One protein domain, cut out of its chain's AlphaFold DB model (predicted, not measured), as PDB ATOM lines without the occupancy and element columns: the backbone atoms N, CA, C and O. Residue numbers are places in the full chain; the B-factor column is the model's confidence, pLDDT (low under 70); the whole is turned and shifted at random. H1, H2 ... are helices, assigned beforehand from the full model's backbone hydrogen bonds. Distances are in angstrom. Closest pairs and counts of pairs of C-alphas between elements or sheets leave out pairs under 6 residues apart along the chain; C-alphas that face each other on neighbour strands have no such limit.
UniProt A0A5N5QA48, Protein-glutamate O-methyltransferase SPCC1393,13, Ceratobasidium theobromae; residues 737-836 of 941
ATOM      1  N   GLU A 737      32.970  41.726  33.605       51.22
ATOM      2  CA  GLU A 737      32.977  42.194  34.992       51.22
ATOM      3  C   GLU A 737      33.450  41.095  35.953       51.22
ATOM      4  O   GLU A 737      34.264  41.367  36.832       51.22
ATOM      5  N   LYS A 738      33.019  39.839  35.761       56.78
ATOM      6  CA  LYS A 738      33.514  38.695  36.548       56.78
ATOM      7  C   LYS A 738      34.965  38.350  36.237       56.78
ATOM      8  O   LYS A 738      35.723  38.038  37.149       56.78
ATOM      9  N   GLN A 739      35.369  38.409  34.968       54.00
ATOM     10  CA  GLN A 739      36.773  38.211  34.596       54.00
ATOM     11  C   GLN A 739      37.654  39.289  35.250       54.00
ATOM     12  O   GLN A 739      38.677  38.960  35.849       54.00
ATOM     13  N   ALA A 740      37.206  40.550  35.244       50.69
ATOM     14  CA  ALA A 740      37.860  41.645  35.953       50.69
ATOM     15  C   ALA A 740      37.857  41.459  37.483       50.69
ATOM     16  O   ALA A 740      38.872  41.740  38.112       50.69
ATOM     17  N   GLU A 741      36.782  40.941  38.089       56.25
ATOM     18  CA  GLU A 741      36.732  40.634  39.528       56.25
ATOM     19  C   GLU A 741      37.784  39.582  39.919       56.25
ATOM     20  O   GLU A 741      38.539  39.780  40.873       56.25
ATOM     21  N   TYR A 742      37.889  38.483  39.164       58.75
ATOM     22  CA  TYR A 742      38.886  37.445  39.435       58.75
ATOM     23  C   TYR A 742      40.319  37.943  39.208       58.75
ATOM     24  O   TYR A 742      41.188  37.665  40.034       58.75
ATOM     25  N   VAL A 743      40.567  38.739  38.161       51.12
ATOM     26  CA  VAL A 743      41.873  39.393  37.952       51.12
ATOM     27  C   VAL A 743      42.181  40.381  39.083       51.12
ATOM     28  O   VAL A 743      43.296  40.379  39.594       51.12
ATOM     29  N   HIS A 744      41.209  41.168  39.553       53.06
ATOM     30  CA  HIS A 744      41.396  42.097  40.671       53.06
ATOM     31  C   HIS A 744      41.697  41.365  41.987       53.06
ATOM     32  O   HIS A 744      42.558  41.809  42.744       53.06
ATOM     33  N   ARG A 745      41.048  40.222  42.256       53.19
ATOM     34  CA  ARG A 745      41.384  39.361  43.406       53.19
ATOM     35  C   ARG A 745      42.836  38.864  43.319       53.19
ATOM     36  O   ARG A 745      43.555  38.958  44.307       53.19
ATOM     37  N   VAL A 746      43.272  38.385  42.149       52.31
ATOM     38  CA  VAL A 746      44.623  37.823  41.918       52.31
ATOM     39  C   VAL A 746      45.732  38.883  41.909       52.31
ATOM     40  O   VAL A 746      46.835  38.611  42.371       52.31
ATOM     41  N   VAL A 747      45.464  40.089  41.401       47.78
ATOM     42  CA  VAL A 747      46.462  41.171  41.283       47.78
ATOM     43  C   VAL A 747      46.493  42.081  42.521       47.78
ATOM     44  O   VAL A 747      47.518  42.698  42.799       47.78
ATOM     45  N   GLY A 748      45.391  42.172  43.273       45.72
ATOM     46  CA  GLY A 748      45.232  43.112  44.389       45.72
ATOM     47  C   GLY A 748      45.545  42.573  45.790       45.72
ATOM     48  O   GLY A 748      45.440  43.340  46.745       45.72
ATOM     49  N   CYS A 749      45.877  41.288  45.959       42.84
ATOM     50  CA  CYS A 749      46.048  40.655  47.276       42.84
ATOM     51  C   CYS A 749      47.182  39.615  47.301       42.84
ATOM     52  O   CYS A 749      47.372  38.874  46.339       42.84
ATOM     53  N   GLU A 750      47.857  39.471  48.447       45.50
ATOM     54  CA  GLU A 750      48.637  38.265  48.763       45.50
ATOM     55  C   GLU A 750      47.662  37.105  49.062       45.50
ATOM     56  O   GLU A 750      47.268  36.874  50.205       45.50
ATOM     57  N   ILE A 751      47.204  36.405  48.018       55.38
ATOM     58  CA  ILE A 751      46.288  35.261  48.159       55.38
ATOM     59  C   ILE A 751      47.012  34.085  48.844       55.38
ATOM     60  O   ILE A 751      48.046  33.622  48.365       55.38
ATOM     61  N   THR A 752      46.439  33.547  49.930       59.97
ATOM     62  CA  THR A 752      46.946  32.318  50.572       59.97
ATOM     63  C   THR A 752      46.637  31.072  49.736       59.97
ATOM     64  O   THR A 752      45.710  31.065  48.927       59.97
ATOM     65  N   VAL A 753      47.360  29.972  49.963       59.47
ATOM     66  CA  VAL A 753      47.168  28.705  49.225       59.47
ATOM     67  C   VAL A 753      45.711  28.216  49.289       59.47
ATOM     68  O   VAL A 753      45.169  27.734  48.294       59.47
ATOM     69  N   GLU A 754      45.046  28.396  50.431       62.81
ATOM     70  CA  GLU A 754      43.629  28.083  50.638       62.81
ATOM     71  C   GLU A 754      42.711  28.955  49.773       62.81
ATOM     72  O   GLU A 754      41.735  28.443  49.223       62.81
ATOM     73  N   GLY A 755      43.046  30.240  49.614       65.75
ATOM     74  CA  GLY A 755      42.338  31.179  48.744       65.75
ATOM     75  C   GLY A 755      42.491  30.851  47.257       65.75
ATOM     76  O   GLY A 755      41.527  30.997  46.507       65.75
ATOM     77  N   VAL A 756      43.647  30.327  46.823       69.25
ATOM     78  CA  VAL A 756      43.820  29.809  45.449       69.25
ATOM     79  C   VAL A 756      42.965  28.553  45.232       69.25
ATOM     80  O   VAL A 756      42.255  28.448  44.230       69.25
ATOM     81  N   ASP A 757      42.974  27.621  46.190       71.19
ATOM     82  CA  ASP A 757      42.142  26.406  46.178       71.19
ATOM     83  C   ASP A 757      40.632  26.729  46.162       71.19
ATOM     84  O   ASP A 757      39.843  26.030  45.519       71.19
ATOM     85  N   GLU A 758      40.207  27.778  46.873       73.69
ATOM     86  CA  GLU A 758      38.819  28.250  46.897       73.69
ATOM     87  C   GLU A 758      38.430  28.960  45.594       73.69
ATOM     88  O   GLU A 758      37.408  28.606  45.002       73.69
ATOM     89  N   LEU A 759      39.274  29.860  45.077       76.31
ATOM     90  CA  LEU A 759      39.092  30.524  43.782       76.31
ATOM     91  C   LEU A 759      38.957  29.508  42.636       76.31
ATOM     92  O   LEU A 759      37.994  29.557  41.865       76.31
ATOM     93  N   LEU A 760      39.874  28.539  42.553       80.44
ATOM     94  CA  LEU A 760      39.812  27.473  41.550       80.44
ATOM     95  C   LEU A 760      38.587  26.572  41.754       80.44
ATOM     96  O   LEU A 760      37.990  26.128  40.772       80.44
ATOM     97  N   CYS A 761      38.151  26.329  42.996       80.81
ATOM     98  CA  CYS A 761      36.904  25.611  43.262       80.81
ATOM     99  C   CYS A 761      35.665  26.390  42.783       80.81
ATOM    100  O   CYS A 761      34.796  25.793  42.144       80.81
ATOM    101  N   MET A 762      35.582  27.699  43.041       77.25
ATOM    102  CA  MET A 762      34.482  28.558  42.578       77.25
ATOM    103  C   MET A 762      34.400  28.576  41.048       77.25
ATOM    104  O   MET A 762      33.347  28.261  40.490       77.25
ATOM    105  N   LEU A 763      35.522  28.834  40.368       77.44
ATOM    106  CA  LEU A 763      35.616  28.794  38.905       77.44
ATOM    107  C   LEU A 763      35.182  27.426  38.351       77.44
ATOM    108  O   LEU A 763      34.367  27.353  37.426       77.44
ATOM    109  N   HIS A 764      35.640  26.325  38.962       82.88
ATOM    110  CA  HIS A 764      35.253  24.977  38.541       82.88
ATOM    111  C   HIS A 764      33.748  24.721  38.720       82.88
ATOM    112  O   HIS A 764      33.138  24.057  37.877       82.88
ATOM    113  N   VAL A 765      33.127  25.236  39.786       79.25
ATOM    114  CA  VAL A 765      31.680  25.120  40.031       79.25
ATOM    115  C   VAL A 765      30.877  25.921  39.007       79.25
ATOM    116  O   VAL A 765      29.973  25.345  38.393       79.25
ATOM    117  N   GLU A 766      31.217  27.193  38.781       76.56
ATOM    118  CA  GLU A 766      30.492  28.069  37.852       76.56
ATOM    119  C   GLU A 766      30.611  27.596  36.401       76.56
ATOM    120  O   GLU A 766      29.595  27.385  35.733       76.56
ATOM    121  N   MET A 767      31.826  27.315  35.921       80.19
ATOM    122  CA  MET A 767      32.023  26.838  34.550       80.19
ATOM    123  C   MET A 767      31.290  25.507  34.308       80.19
ATOM    124  O   MET A 767      30.613  25.344  33.292       80.19
ATOM    125  N   ASN A 768      31.319  24.565  35.263       81.81
ATOM    126  CA  ASN A 768      30.540  23.325  35.147       81.81
ATOM    127  C   ASN A 768      29.022  23.523  35.358       81.81
ATOM    128  O   ASN A 768      28.265  22.580  35.102       81.81
ATOM    129  N   ALA A 769      28.550  24.670  35.857       77.19
ATOM    130  CA  ALA A 769      27.127  25.016  35.883       77.19
ATOM    131  C   ALA A 769      26.674  25.541  34.511       77.19
ATOM    132  O   ALA A 769      25.661  25.079  33.988       77.19
ATOM    133  N   LEU A 770      27.478  26.385  33.861       74.44
ATOM    134  CA  LEU A 770      27.229  26.849  32.489       74.44
ATOM    135  C   LEU A 770      27.224  25.682  31.480       74.44
ATOM    136  O   LEU A 770      26.361  25.625  30.605       74.44
ATOM    137  N   VAL A 771      28.062  24.658  31.686       81.69
ATOM    138  CA  VAL A 771      27.997  23.374  30.944       81.69
ATOM    139  C   VAL A 771      26.646  22.648  31.092       81.69
ATOM    140  O   VAL A 771      26.252  21.897  30.198       81.69
ATOM    141  N   LEU A 772      25.909  22.838  32.192       76.56
ATOM    142  CA  LEU A 772      24.567  22.262  32.360       76.56
ATOM    143  C   LEU A 772      23.477  23.106  31.687       76.56
ATOM    144  O   LEU A 772      22.506  22.520  31.209       76.56
ATOM    145  N   VAL A 773      23.656  24.430  31.628       76.25
ATOM    146  CA  VAL A 773      22.717  25.393  31.021       76.25
ATOM    147  C   VAL A 773      22.804  25.395  29.491       76.25
ATOM    148  O   VAL A 773      21.776  25.336  28.821       76.25
ATOM    149  N   HIS A 774      24.014  25.439  28.925       72.94
ATOM    150  CA  HIS A 774      24.211  25.678  27.489       72.94
ATOM    151  C   HIS A 774      24.323  24.403  26.632       72.94
ATOM    152  O   HIS A 774      24.161  24.483  25.416       72.94
ATOM    153  N   ALA A 775      24.572  23.230  27.230       79.62
ATOM    154  CA  ALA A 775      24.717  21.976  26.486       79.62
ATOM    155  C   ALA A 775      23.351  21.387  26.100       79.62
ATOM    156  O   ALA A 775      22.639  20.839  26.948       79.62
ATOM    157  N   LYS A 776      23.020  21.427  24.807       77.75
ATOM    158  CA  LYS A 776      21.740  20.972  24.238       77.75
ATOM    159  C   LYS A 776      21.646  19.446  24.177       77.75
ATOM    160  O   LYS A 776      20.548  18.897  24.149       77.75
ATOM    161  N   ASN A 777      22.783  18.744  24.152       83.19
ATOM    162  CA  ASN A 777      22.836  17.281  24.101       83.19
ATOM    163  C   ASN A 777      24.025  16.675  24.884       83.19
ATOM    164  O   ASN A 777      24.892  17.370  25.412       83.19
ATOM    165  N   SER A 778      24.060  15.339  24.980       72.31
ATOM    166  CA  SER A 778      25.070  14.601  25.760       72.31
ATOM    167  C   SER A 778      26.484  14.626  25.155       72.31
ATOM    168  O   SER A 778      27.455  14.460  25.895       72.31
ATOM    169  N   ALA A 779      26.626  14.837  23.841       76.56
ATOM    170  CA  ALA A 779      27.930  14.962  23.188       76.56
ATOM    171  C   ALA A 779      28.528  16.354  23.444       76.56
ATOM    172  O   ALA A 779      29.635  16.441  23.978       76.56
ATOM    173  N   GLU A 780      27.748  17.416  23.210       74.19
ATOM    174  CA  GLU A 780      28.094  18.796  23.588       74.19
ATOM    175  C   GLU A 780      28.495  18.879  25.065       74.19
ATOM    176  O   GLU A 780      29.574  19.367  25.388       74.19
ATOM    177  N   ARG A 781      27.702  18.293  25.977       78.38
ATOM    178  CA  ARG A 781      28.015  18.301  27.418       78.38
ATOM    179  C   ARG A 781      29.377  17.673  27.741       78.38
ATOM    180  O   ARG A 781      30.048  18.136  28.659       78.38
ATOM    181  N   LYS A 782      29.806  16.641  27.002       76.31
ATOM    182  CA  LYS A 782      31.140  16.024  27.159       76.31
ATOM    183  C   LYS A 782      32.251  16.893  26.563       76.31
ATOM    184  O   LYS A 782      33.317  16.988  27.166       76.31
ATOM    185  N   GLN A 783      32.007  17.527  25.417       78.88
ATOM    186  CA  GLN A 783      32.941  18.446  24.759       78.88
ATOM    187  C   GLN A 783      33.186  19.698  25.612       78.88
ATOM    188  O   GLN A 783      34.330  20.011  25.939       78.88
ATOM    189  N   MET A 784      32.118  20.340  26.076       76.56
ATOM    190  CA  MET A 784      32.172  21.526  26.928       76.56
ATOM    191  C   MET A 784      32.812  21.210  28.291       76.56
ATOM    192  O   MET A 784      33.689  21.937  28.744       76.56
ATOM    193  N   ALA A 785      32.487  20.066  28.911       78.19
ATOM    194  CA  ALA A 785      33.169  19.615  30.131       78.19
ATOM    195  C   ALA A 785      34.669  19.305  29.923       78.19
ATOM    196  O   ALA A 785      35.441  19.356  30.881       78.19
ATOM    197  N   ARG A 786      35.109  18.994  28.692       78.38
ATOM    198  CA  ARG A 786      36.537  18.884  28.346       78.38
ATOM    199  C   ARG A 786      37.181  20.267  28.223       78.38
ATOM    200  O   ARG A 786      38.258  20.450  28.777       78.38
ATOM    201  N   GLN A 787      36.516  21.233  27.585       77.56
ATOM    202  CA  GLN A 787      36.991  22.624  27.492       77.56
ATOM    203  C   GLN A 787      37.143  23.274  28.878       77.56
ATOM    204  O   GLN A 787      38.184  23.866  29.155       77.56
ATOM    205  N   VAL A 788      36.184  23.071  29.793       80.69
ATOM    206  CA  VAL A 788      36.298  23.551  31.186       80.69
ATOM    207  C   VAL A 788      37.524  22.964  31.891       80.69
ATOM    208  O   VAL A 788      38.235  23.693  32.569       80.69
ATOM    209  N   ARG A 789      37.840  21.673  31.707       79.44
ATOM    210  CA  ARG A 789      39.062  21.080  32.289       79.44
ATOM    211  C   ARG A 789      40.352  21.664  31.713       79.44
ATOM    212  O   ARG A 789      41.335  21.722  32.440       79.44
ATOM    213  N   ILE A 790      40.349  22.065  30.442       78.50
ATOM    214  CA  ILE A 790      41.506  22.692  29.789       78.50
ATOM    215  C   ILE A 790      41.719  24.096  30.362       78.50
ATOM    216  O   ILE A 790      42.769  24.339  30.945       78.50
ATOM    217  N   LYS A 791      40.711  24.979  30.336       76.44
ATOM    218  CA  LYS A 791      40.865  26.348  30.867       76.44
ATOM    219  C   LYS A 791      41.045  26.409  32.387       76.44
ATOM    220  O   LYS A 791      41.785  27.250  32.874       76.44
ATOM    221  N   MET A 792      40.487  25.463  33.149       80.94
ATOM    222  CA  MET A 792      40.838  25.324  34.571       80.94
ATOM    223  C   MET A 792      42.316  24.966  34.781       80.94
ATOM    224  O   MET A 792      42.900  25.420  35.762       80.94
ATOM    225  N   LYS A 793      42.923  24.169  33.885       81.62
ATOM    226  CA  LYS A 793      44.363  23.872  33.919       81.62
ATOM    227  C   LYS A 793      45.182  25.112  33.566       81.62
ATOM    228  O   LYS A 793      46.084  25.430  34.324       81.62
ATOM    229  N   GLU A 794      44.810  25.844  32.516       76.56
ATOM    230  CA  GLU A 794      45.447  27.124  32.164       76.56
ATOM    231  C   GLU A 794      45.432  28.114  33.345       76.56
ATOM    232  O   GLU A 794      46.472  28.659  33.700       76.56
ATOM    233  N   TYR A 795      44.286  28.299  34.019       76.62
ATOM    234  CA  TYR A 795      44.204  29.166  35.203       76.62
ATOM    235  C   TYR A 795      45.093  28.680  36.355       76.62
ATOM    236  O   TYR A 795      45.709  29.495  37.032       76.62
ATOM    237  N   ALA A 796      45.190  27.366  36.579       77.56
ATOM    238  CA  ALA A 796      46.089  26.819  37.592       77.56
ATOM    239  C   ALA A 796      47.575  26.992  37.213       77.56
ATOM    240  O   ALA A 796      48.382  27.263  38.092       77.56
ATOM    241  N   GLU A 797      47.937  26.901  35.929       78.56
ATOM    242  CA  GLU A 797      49.309  27.121  35.427       78.56
ATOM    243  C   GLU A 797      49.742  28.596  35.453       78.56
ATOM    244  O   GLU A 797      50.934  28.879  35.495       78.56
ATOM    245  N   VAL A 798      48.796  29.540  35.491       71.50
ATOM    246  CA  VAL A 798      49.072  30.964  35.768       71.50
ATOM    247  C   VAL A 798      49.274  31.233  37.270       71.50
ATOM    248  O   VAL A 798      49.913  32.217  37.635       71.50
ATOM    249  N   LEU A 799      48.740  30.373  38.146       71.56
ATOM    250  CA  LEU A 799      48.724  30.567  39.605       71.56
ATOM    251  C   LEU A 799      49.749  29.707  40.369       71.56
ATOM    252  O   LEU A 799      50.014  29.990  41.535       71.56
ATOM    253  N   PHE A 800      50.332  28.683  39.737       73.81
ATOM    254  CA  PHE A 800      51.328  27.789  40.335       73.81
ATOM    255  C   PHE A 800      52.478  27.495  39.364       73.81
ATOM    256  O   PHE A 800      52.259  26.978  38.271       73.81
ATOM    257  N   GLU A 801      53.718  27.726  39.805       66.06
ATOM    258  CA  GLU A 801      54.933  27.458  39.013       66.06
ATOM    259  C   GLU A 801      55.236  25.952  38.856       66.06
ATOM    260  O   GLU A 801      55.970  25.548  37.954       66.06
ATOM    261  N   SER A 802      54.681  25.098  39.725       75.25
ATOM    262  CA  SER A 802      54.943  23.655  39.739       75.25
ATOM    263  C   SER A 802      53.792  22.837  39.151       75.25
ATOM    264  O   SER A 802      52.675  22.842  39.672       75.25
ATOM    265  N   GLU A 803      54.081  22.002  38.144       72.00
ATOM    266  CA  GLU A 803      53.086  21.084  37.559       72.00
ATOM    267  C   GLU A 803      52.506  20.094  38.595       72.00
ATOM    268  O   GLU A 803      51.377  19.615  38.460       72.00
ATOM    269  N   CYS A 804      53.252  19.808  39.671       67.44
ATOM    270  CA  CYS A 804      52.774  19.020  40.809       67.44
ATOM    271  C   CYS A 804      51.613  19.721  41.537       67.44
ATOM    272  O   CYS A 804      50.650  19.069  41.942       67.44
ATOM    273  N   GLU A 805      51.699  21.039  41.700       70.56
ATOM    274  CA  GLU A 805      50.730  21.856  42.434       70.56
ATOM    275  C   GLU A 805      49.512  22.173  41.572       70.56
ATOM    276  O   GLU A 805      48.388  21.971  42.028       70.56
ATOM    277  N   VAL A 806      49.732  22.497  40.293       77.00
ATOM    278  CA  VAL A 806      48.692  22.570  39.252       77.00
ATOM    279  C   VAL A 806      47.807  21.318  39.286       77.00
ATOM    280  O   VAL A 806      46.585  21.409  39.422       77.00
ATOM    281  N   ARG A 807      48.412  20.123  39.218       77.06
ATOM    282  CA  ARG A 807      47.683  18.841  39.262       77.06
ATOM    283  C   ARG A 807      46.942  18.630  40.589       77.06
ATOM    284  O   ARG A 807      45.836  18.087  40.577       77.06
ATOM    285  N   LEU A 808      47.525  19.050  41.715       78.31
ATOM    286  CA  LEU A 808      46.933  18.887  43.046       78.31
ATOM    287  C   LEU A 808      45.711  19.798  43.247       78.31
ATOM    288  O   LEU A 808      44.645  19.310  43.626       78.31
ATOM    289  N   ALA A 809      45.841  21.088  42.931       79.31
ATOM    290  CA  ALA A 809      44.769  22.078  43.024       79.31
ATOM    291  C   ALA A 809      43.586  21.725  42.105       79.31
ATOM    292  O   ALA A 809      42.427  21.801  42.517       79.31
ATOM    293  N   LEU A 810      43.857  21.238  40.887       81.88
ATOM    294  CA  LEU A 810      42.820  20.776  39.957       81.88
ATOM    295  C   LEU A 810      41.982  19.615  40.507       81.88
ATOM    296  O   LEU A 810      40.753  19.637  40.385       81.88
ATOM    297  N   GLU A 811      42.609  18.602  41.115       81.38
ATOM    298  CA  GLU A 811      41.866  17.468  41.679       81.38
ATOM    299  C   GLU A 811      41.139  17.867  42.976       81.38
ATOM    300  O   GLU A 811      39.989  17.464  43.168       81.38
ATOM    301  N   ARG A 812      41.726  18.739  43.814       82.00
ATOM    302  CA  ARG A 812      41.035  19.337  44.973       82.00
ATOM    303  C   ARG A 812      39.781  20.107  44.550       82.00
ATOM    304  O   ARG A 812      38.695  19.812  45.053       82.00
ATOM    305  N   ALA A 813      39.899  21.035  43.599       82.25
ATOM    306  CA  ALA A 813      38.783  21.826  43.072       82.25
ATOM    307  C   ALA A 813      37.679  20.932  42.480       82.25
ATOM    308  O   ALA A 813      36.492  21.127  42.752       82.25
ATOM    309  N   ARG A 814      38.060  19.883  41.737       83.12
ATOM    310  CA  ARG A 814      37.130  18.885  41.189       83.12
ATOM    311  C   ARG A 814      36.381  18.109  42.279       83.12
ATOM    312  O   ARG A 814      35.170  17.920  42.153       83.12
ATOM    313  N   VAL A 815      37.065  17.642  43.327       78.31
ATOM    314  CA  VAL A 815      36.437  16.869  44.419       78.31
ATOM    315  C   VAL A 815      35.540  17.765  45.281       78.31
ATOM    316  O   VAL A 815      34.404  17.381  45.566       78.31
ATOM    317  N   ARG A 816      35.975  18.990  45.610       76.62
ATOM    318  CA  ARG A 816      35.135  19.990  46.296       76.62
ATOM    319  C   ARG A 816      33.874  20.317  45.477       76.62
ATOM    320  O   ARG A 816      32.770  20.260  46.019       76.62
ATOM    321  N   CYS A 817      34.003  20.542  44.165       74.31
ATOM    322  CA  CYS A 817      32.871  20.766  43.253       74.31
ATOM    323  C   CYS A 817      31.883  19.580  43.217       74.31
ATOM    324  O   CYS A 817      30.665  19.783  43.202       74.31
ATOM    325  N   ALA A 818      32.384  18.340  43.240       68.69
ATOM    326  CA  ALA A 818      31.540  17.147  43.320       68.69
ATOM    327  C   ALA A 818      30.762  17.082  44.649       68.69
ATOM    328  O   ALA A 818      29.562  16.807  44.634       68.69
ATOM    329  N   GLY A 819      31.414  17.407  45.771       60.94
ATOM    330  CA  GLY A 819      30.783  17.494  47.091       60.94
ATOM    331  C   GLY A 819      29.694  18.568  47.173       60.94
ATOM    332  O   GLY A 819      28.584  18.288  47.618       60.94
ATOM    333  N   MET A 820      29.949  19.781  46.672       61.88
ATOM    334  CA  MET A 820      28.947  20.863  46.667       61.88
ATOM    335  C   MET A 820      27.649  20.458  45.946       61.88
ATOM    336  O   MET A 820      26.557  20.775  46.410       61.88
ATOM    337  N   ARG A 821      27.747  19.672  44.863       59.00
ATOM    338  CA  ARG A 821      26.588  19.141  44.119       59.00
ATOM    339  C   ARG A 821      25.792  18.059  44.862       59.00
ATOM    340  O   ARG A 821      24.699  17.719  44.417       59.00
ATOM    341  N   ALA A 822      26.317  17.531  45.966       55.84
ATOM    342  CA  ALA A 822      25.684  16.517  46.810       55.84
ATOM    343  C   ALA A 822      25.172  17.065  48.161       55.84
ATOM    344  O   ALA A 822      24.689  16.290  48.984       55.84
ATOM    345  N   GLY A 823      25.267  18.382  48.398       54.97
ATOM    346  CA  GLY A 823      24.956  19.004  49.695       54.97
ATOM    347  C   GLY A 823      26.128  19.015  50.688       54.97
ATOM    348  O   GLY A 823      25.929  19.292  51.866       54.97
ATOM    349  N   GLY A 824      27.341  18.716  50.216       60.91
ATOM    350  CA  GLY A 824      28.579  18.655  50.994       60.91
ATOM    351  C   GLY A 824      29.467  17.489  50.532       60.91
ATOM    352  O   GLY A 824      28.948  16.495  50.016       60.91
ATOM    353  N   PRO A 825      30.803  17.570  50.685       65.69
ATOM    354  CA  PRO A 825      31.668  16.412  50.466       65.69
ATOM    355  C   PRO A 825      31.254  15.280  51.414       65.69
ATOM    356  O   PRO A 825      31.047  15.511  52.608       65.69
ATOM    357  N   SER A 826      31.126  14.050  50.908       73.06
ATOM    358  CA  SER A 826      30.839  12.914  51.788       73.06
ATOM    359  C   SER A 826      32.027  12.659  52.728       73.06
ATOM    360  O   SER A 826      33.146  13.075  52.419       73.06
ATOM    361  N   PRO A 827      31.865  11.902  53.831       69.69
ATOM    362  CA  PRO A 827      32.992  11.537  54.698       69.69
ATOM    363  C   PRO A 827      34.149  10.846  53.955       69.69
ATOM    364  O   PRO A 827      35.293  10.904  54.396       69.69
ATOM    365  N   ARG A 828      33.871  10.218  52.803       72.12
ATOM    366  CA  ARG A 828      34.889   9.634  51.921       72.12
ATOM    367  C   ARG A 828      35.592  10.682  51.055       72.12
ATOM    368  O   ARG A 828      36.789  10.554  50.829       72.12
ATOM    369  N   ASP A 829      34.870  11.693  50.578       69.06
ATOM    370  CA  ASP A 829      35.443  12.782  49.778       69.06
ATOM    371  C   ASP A 829      36.253  13.739  50.659       69.06
ATOM    372  O   ASP A 829      37.301  14.210  50.235       69.06
ATOM    373  N   ALA A 830      35.821  13.960  51.907       72.62
ATOM    374  CA  ALA A 830      36.579  14.682  52.927       72.62
ATOM    375  C   ALA A 830      37.906  13.969  53.244       72.62
ATOM    376  O   ALA A 830      38.967  14.562  53.077       72.62
ATOM    377  N   ALA A 831      37.869  12.670  53.566       72.94
ATOM    378  CA  ALA A 831      39.083  11.878  53.788       72.94
ATOM    379  C   ALA A 831      39.993  11.800  52.541       72.94
ATOM    380  O   ALA A 831      41.214  11.720  52.663       72.94
ATOM    381  N   TYR A 832      39.426  11.847  51.327       74.75
ATOM    382  CA  TYR A 832      40.217  11.932  50.096       74.75
ATOM    383  C   TYR A 832      40.852  13.321  49.916       74.75
ATOM    384  O   TYR A 832      42.035  13.395  49.598       74.75
ATOM    385  N   LEU A 833      40.132  14.413  50.197       72.31
ATOM    386  CA  LEU A 833      40.684  15.775  50.205       72.31
ATOM    387  C   LEU A 833      41.816  15.933  51.232       72.31
ATOM    388  O   LEU A 833      42.850  16.501  50.894       72.31
ATOM    389  N   GLU A 834      41.668  15.371  52.434       69.12
ATOM    390  CA  GLU A 834      42.735  15.305  53.446       69.12
ATOM    391  C   GLU A 834      43.956  14.509  52.947       69.12
ATOM    392  O   GLU A 834      45.097  14.874  53.227       69.12
ATOM    393  N   SER A 835      43.746  13.460  52.139       68.31
ATOM    394  CA  SER A 835      44.839  12.699  51.513       68.31
ATOM    395  C   SER A 835      45.533  13.424  50.345       68.31
ATOM    396  O   SER A 835      46.625  13.019  49.940       68.31
ATOM    397  N   LEU A 836      44.957  14.514  49.818       68.62
ATOM    398  CA  LEU A 836      45.528  15.357  48.754       68.62
ATOM    399  C   LEU A 836      46.418  16.482  49.329       68.62
ATOM    400  O   LEU A 836      46.346  17.648  48.924       68.62
TER     401      LEU A 836
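AT A GLANCE: This is residues 737 to 836 of the 941 residues of the protein "Protein-glutamate O-methyltransferase SPCC1393,13" of Ceratobasidium theobromae (UniProt A0A5N5QA48). Two long helices, H2 and H3, form a helical hairpin, and H4 packs slantwise across the half of it that holds the first part of H2 and the last part of H3. H5 folds back along H4 on the side away from the hairpin, while H1 lies at the other extreme of the domain, beside H2 without touching a helix. The printed part has 100 residues with five named helices, in the order H1, H2, H3, H4, H5, and no named strand; the class is all helix. The whole is compact, with a radius of gyration of the C-alphas of 14.1 A, and the outline spans 41 by 36 by 25 A.

HOW THE PARTS SIT: H2, residues 753 to 774, and H3, residues 778 to 799, touch at a shallow tilt of 22 degrees, opposite ways. They form a hairpin, and their closest C-alphas, those of Val 771 and Met 784, are 6.1 A apart. H4, residues 803 to 820, is the hub, touching three other helices. Its residues 809 to 817 touch residues 757 to 765 of H2 at a steep tilt of 58 degrees, the same way; the closest C-alphas, those of Cys 761 and Ala 813, are 4.2 A apart. Residues 803 to 810 of H4 touch residues 792 to 797 of H3 at a steep tilt of 49 degrees, opposite ways, with the C-alphas of Ala 796 and Val 806 closest at 5.3 A. H5, residues 827 to 835, forms a second hairpin with H4, at a shallow tilt of 14 degrees; the closest C-alphas, those of Arg 812 and Leu 833, are 6.3 A apart. H5 is apart from H2 and H3. H1, residues 737 to 748, is near H2, with 7 pairs of C-alphas within 10 A and the closest 8.2 A apart, only just beyond touching. In H1, H3, H4 and H5 every O i to N i+4 pair is within hydrogen-bond range; in H2 17 of 18 are.

IN THESE COORDINATES: H2 is 31.8 A long from first to last C-alpha, beginning with C-alpha 753 at (47.168, 28.705, 49.225). H3 is 31.7 A long and H4 25.8 A. H1 is 15.5 A long and begins with C-alpha 737 at (32.977, 42.194, 34.992). H5 is 12.3 A long and ends with C-alpha 835 at (44.839, 12.699, 51.513).

THE WHOLE: The two C-alphas farthest apart, those of Glu 750 and Asn 777, are 41.4 A apart. The printed part has no cut. The links from H1 to H2, H2 to H3 and H3 to H4 are tight, and that from H4 to H5 is short, with 6 residues. The mean pLDDT of the printed part is 70.7; 35 residues are under 70, among them residues 737 to 756 and 818 to 825.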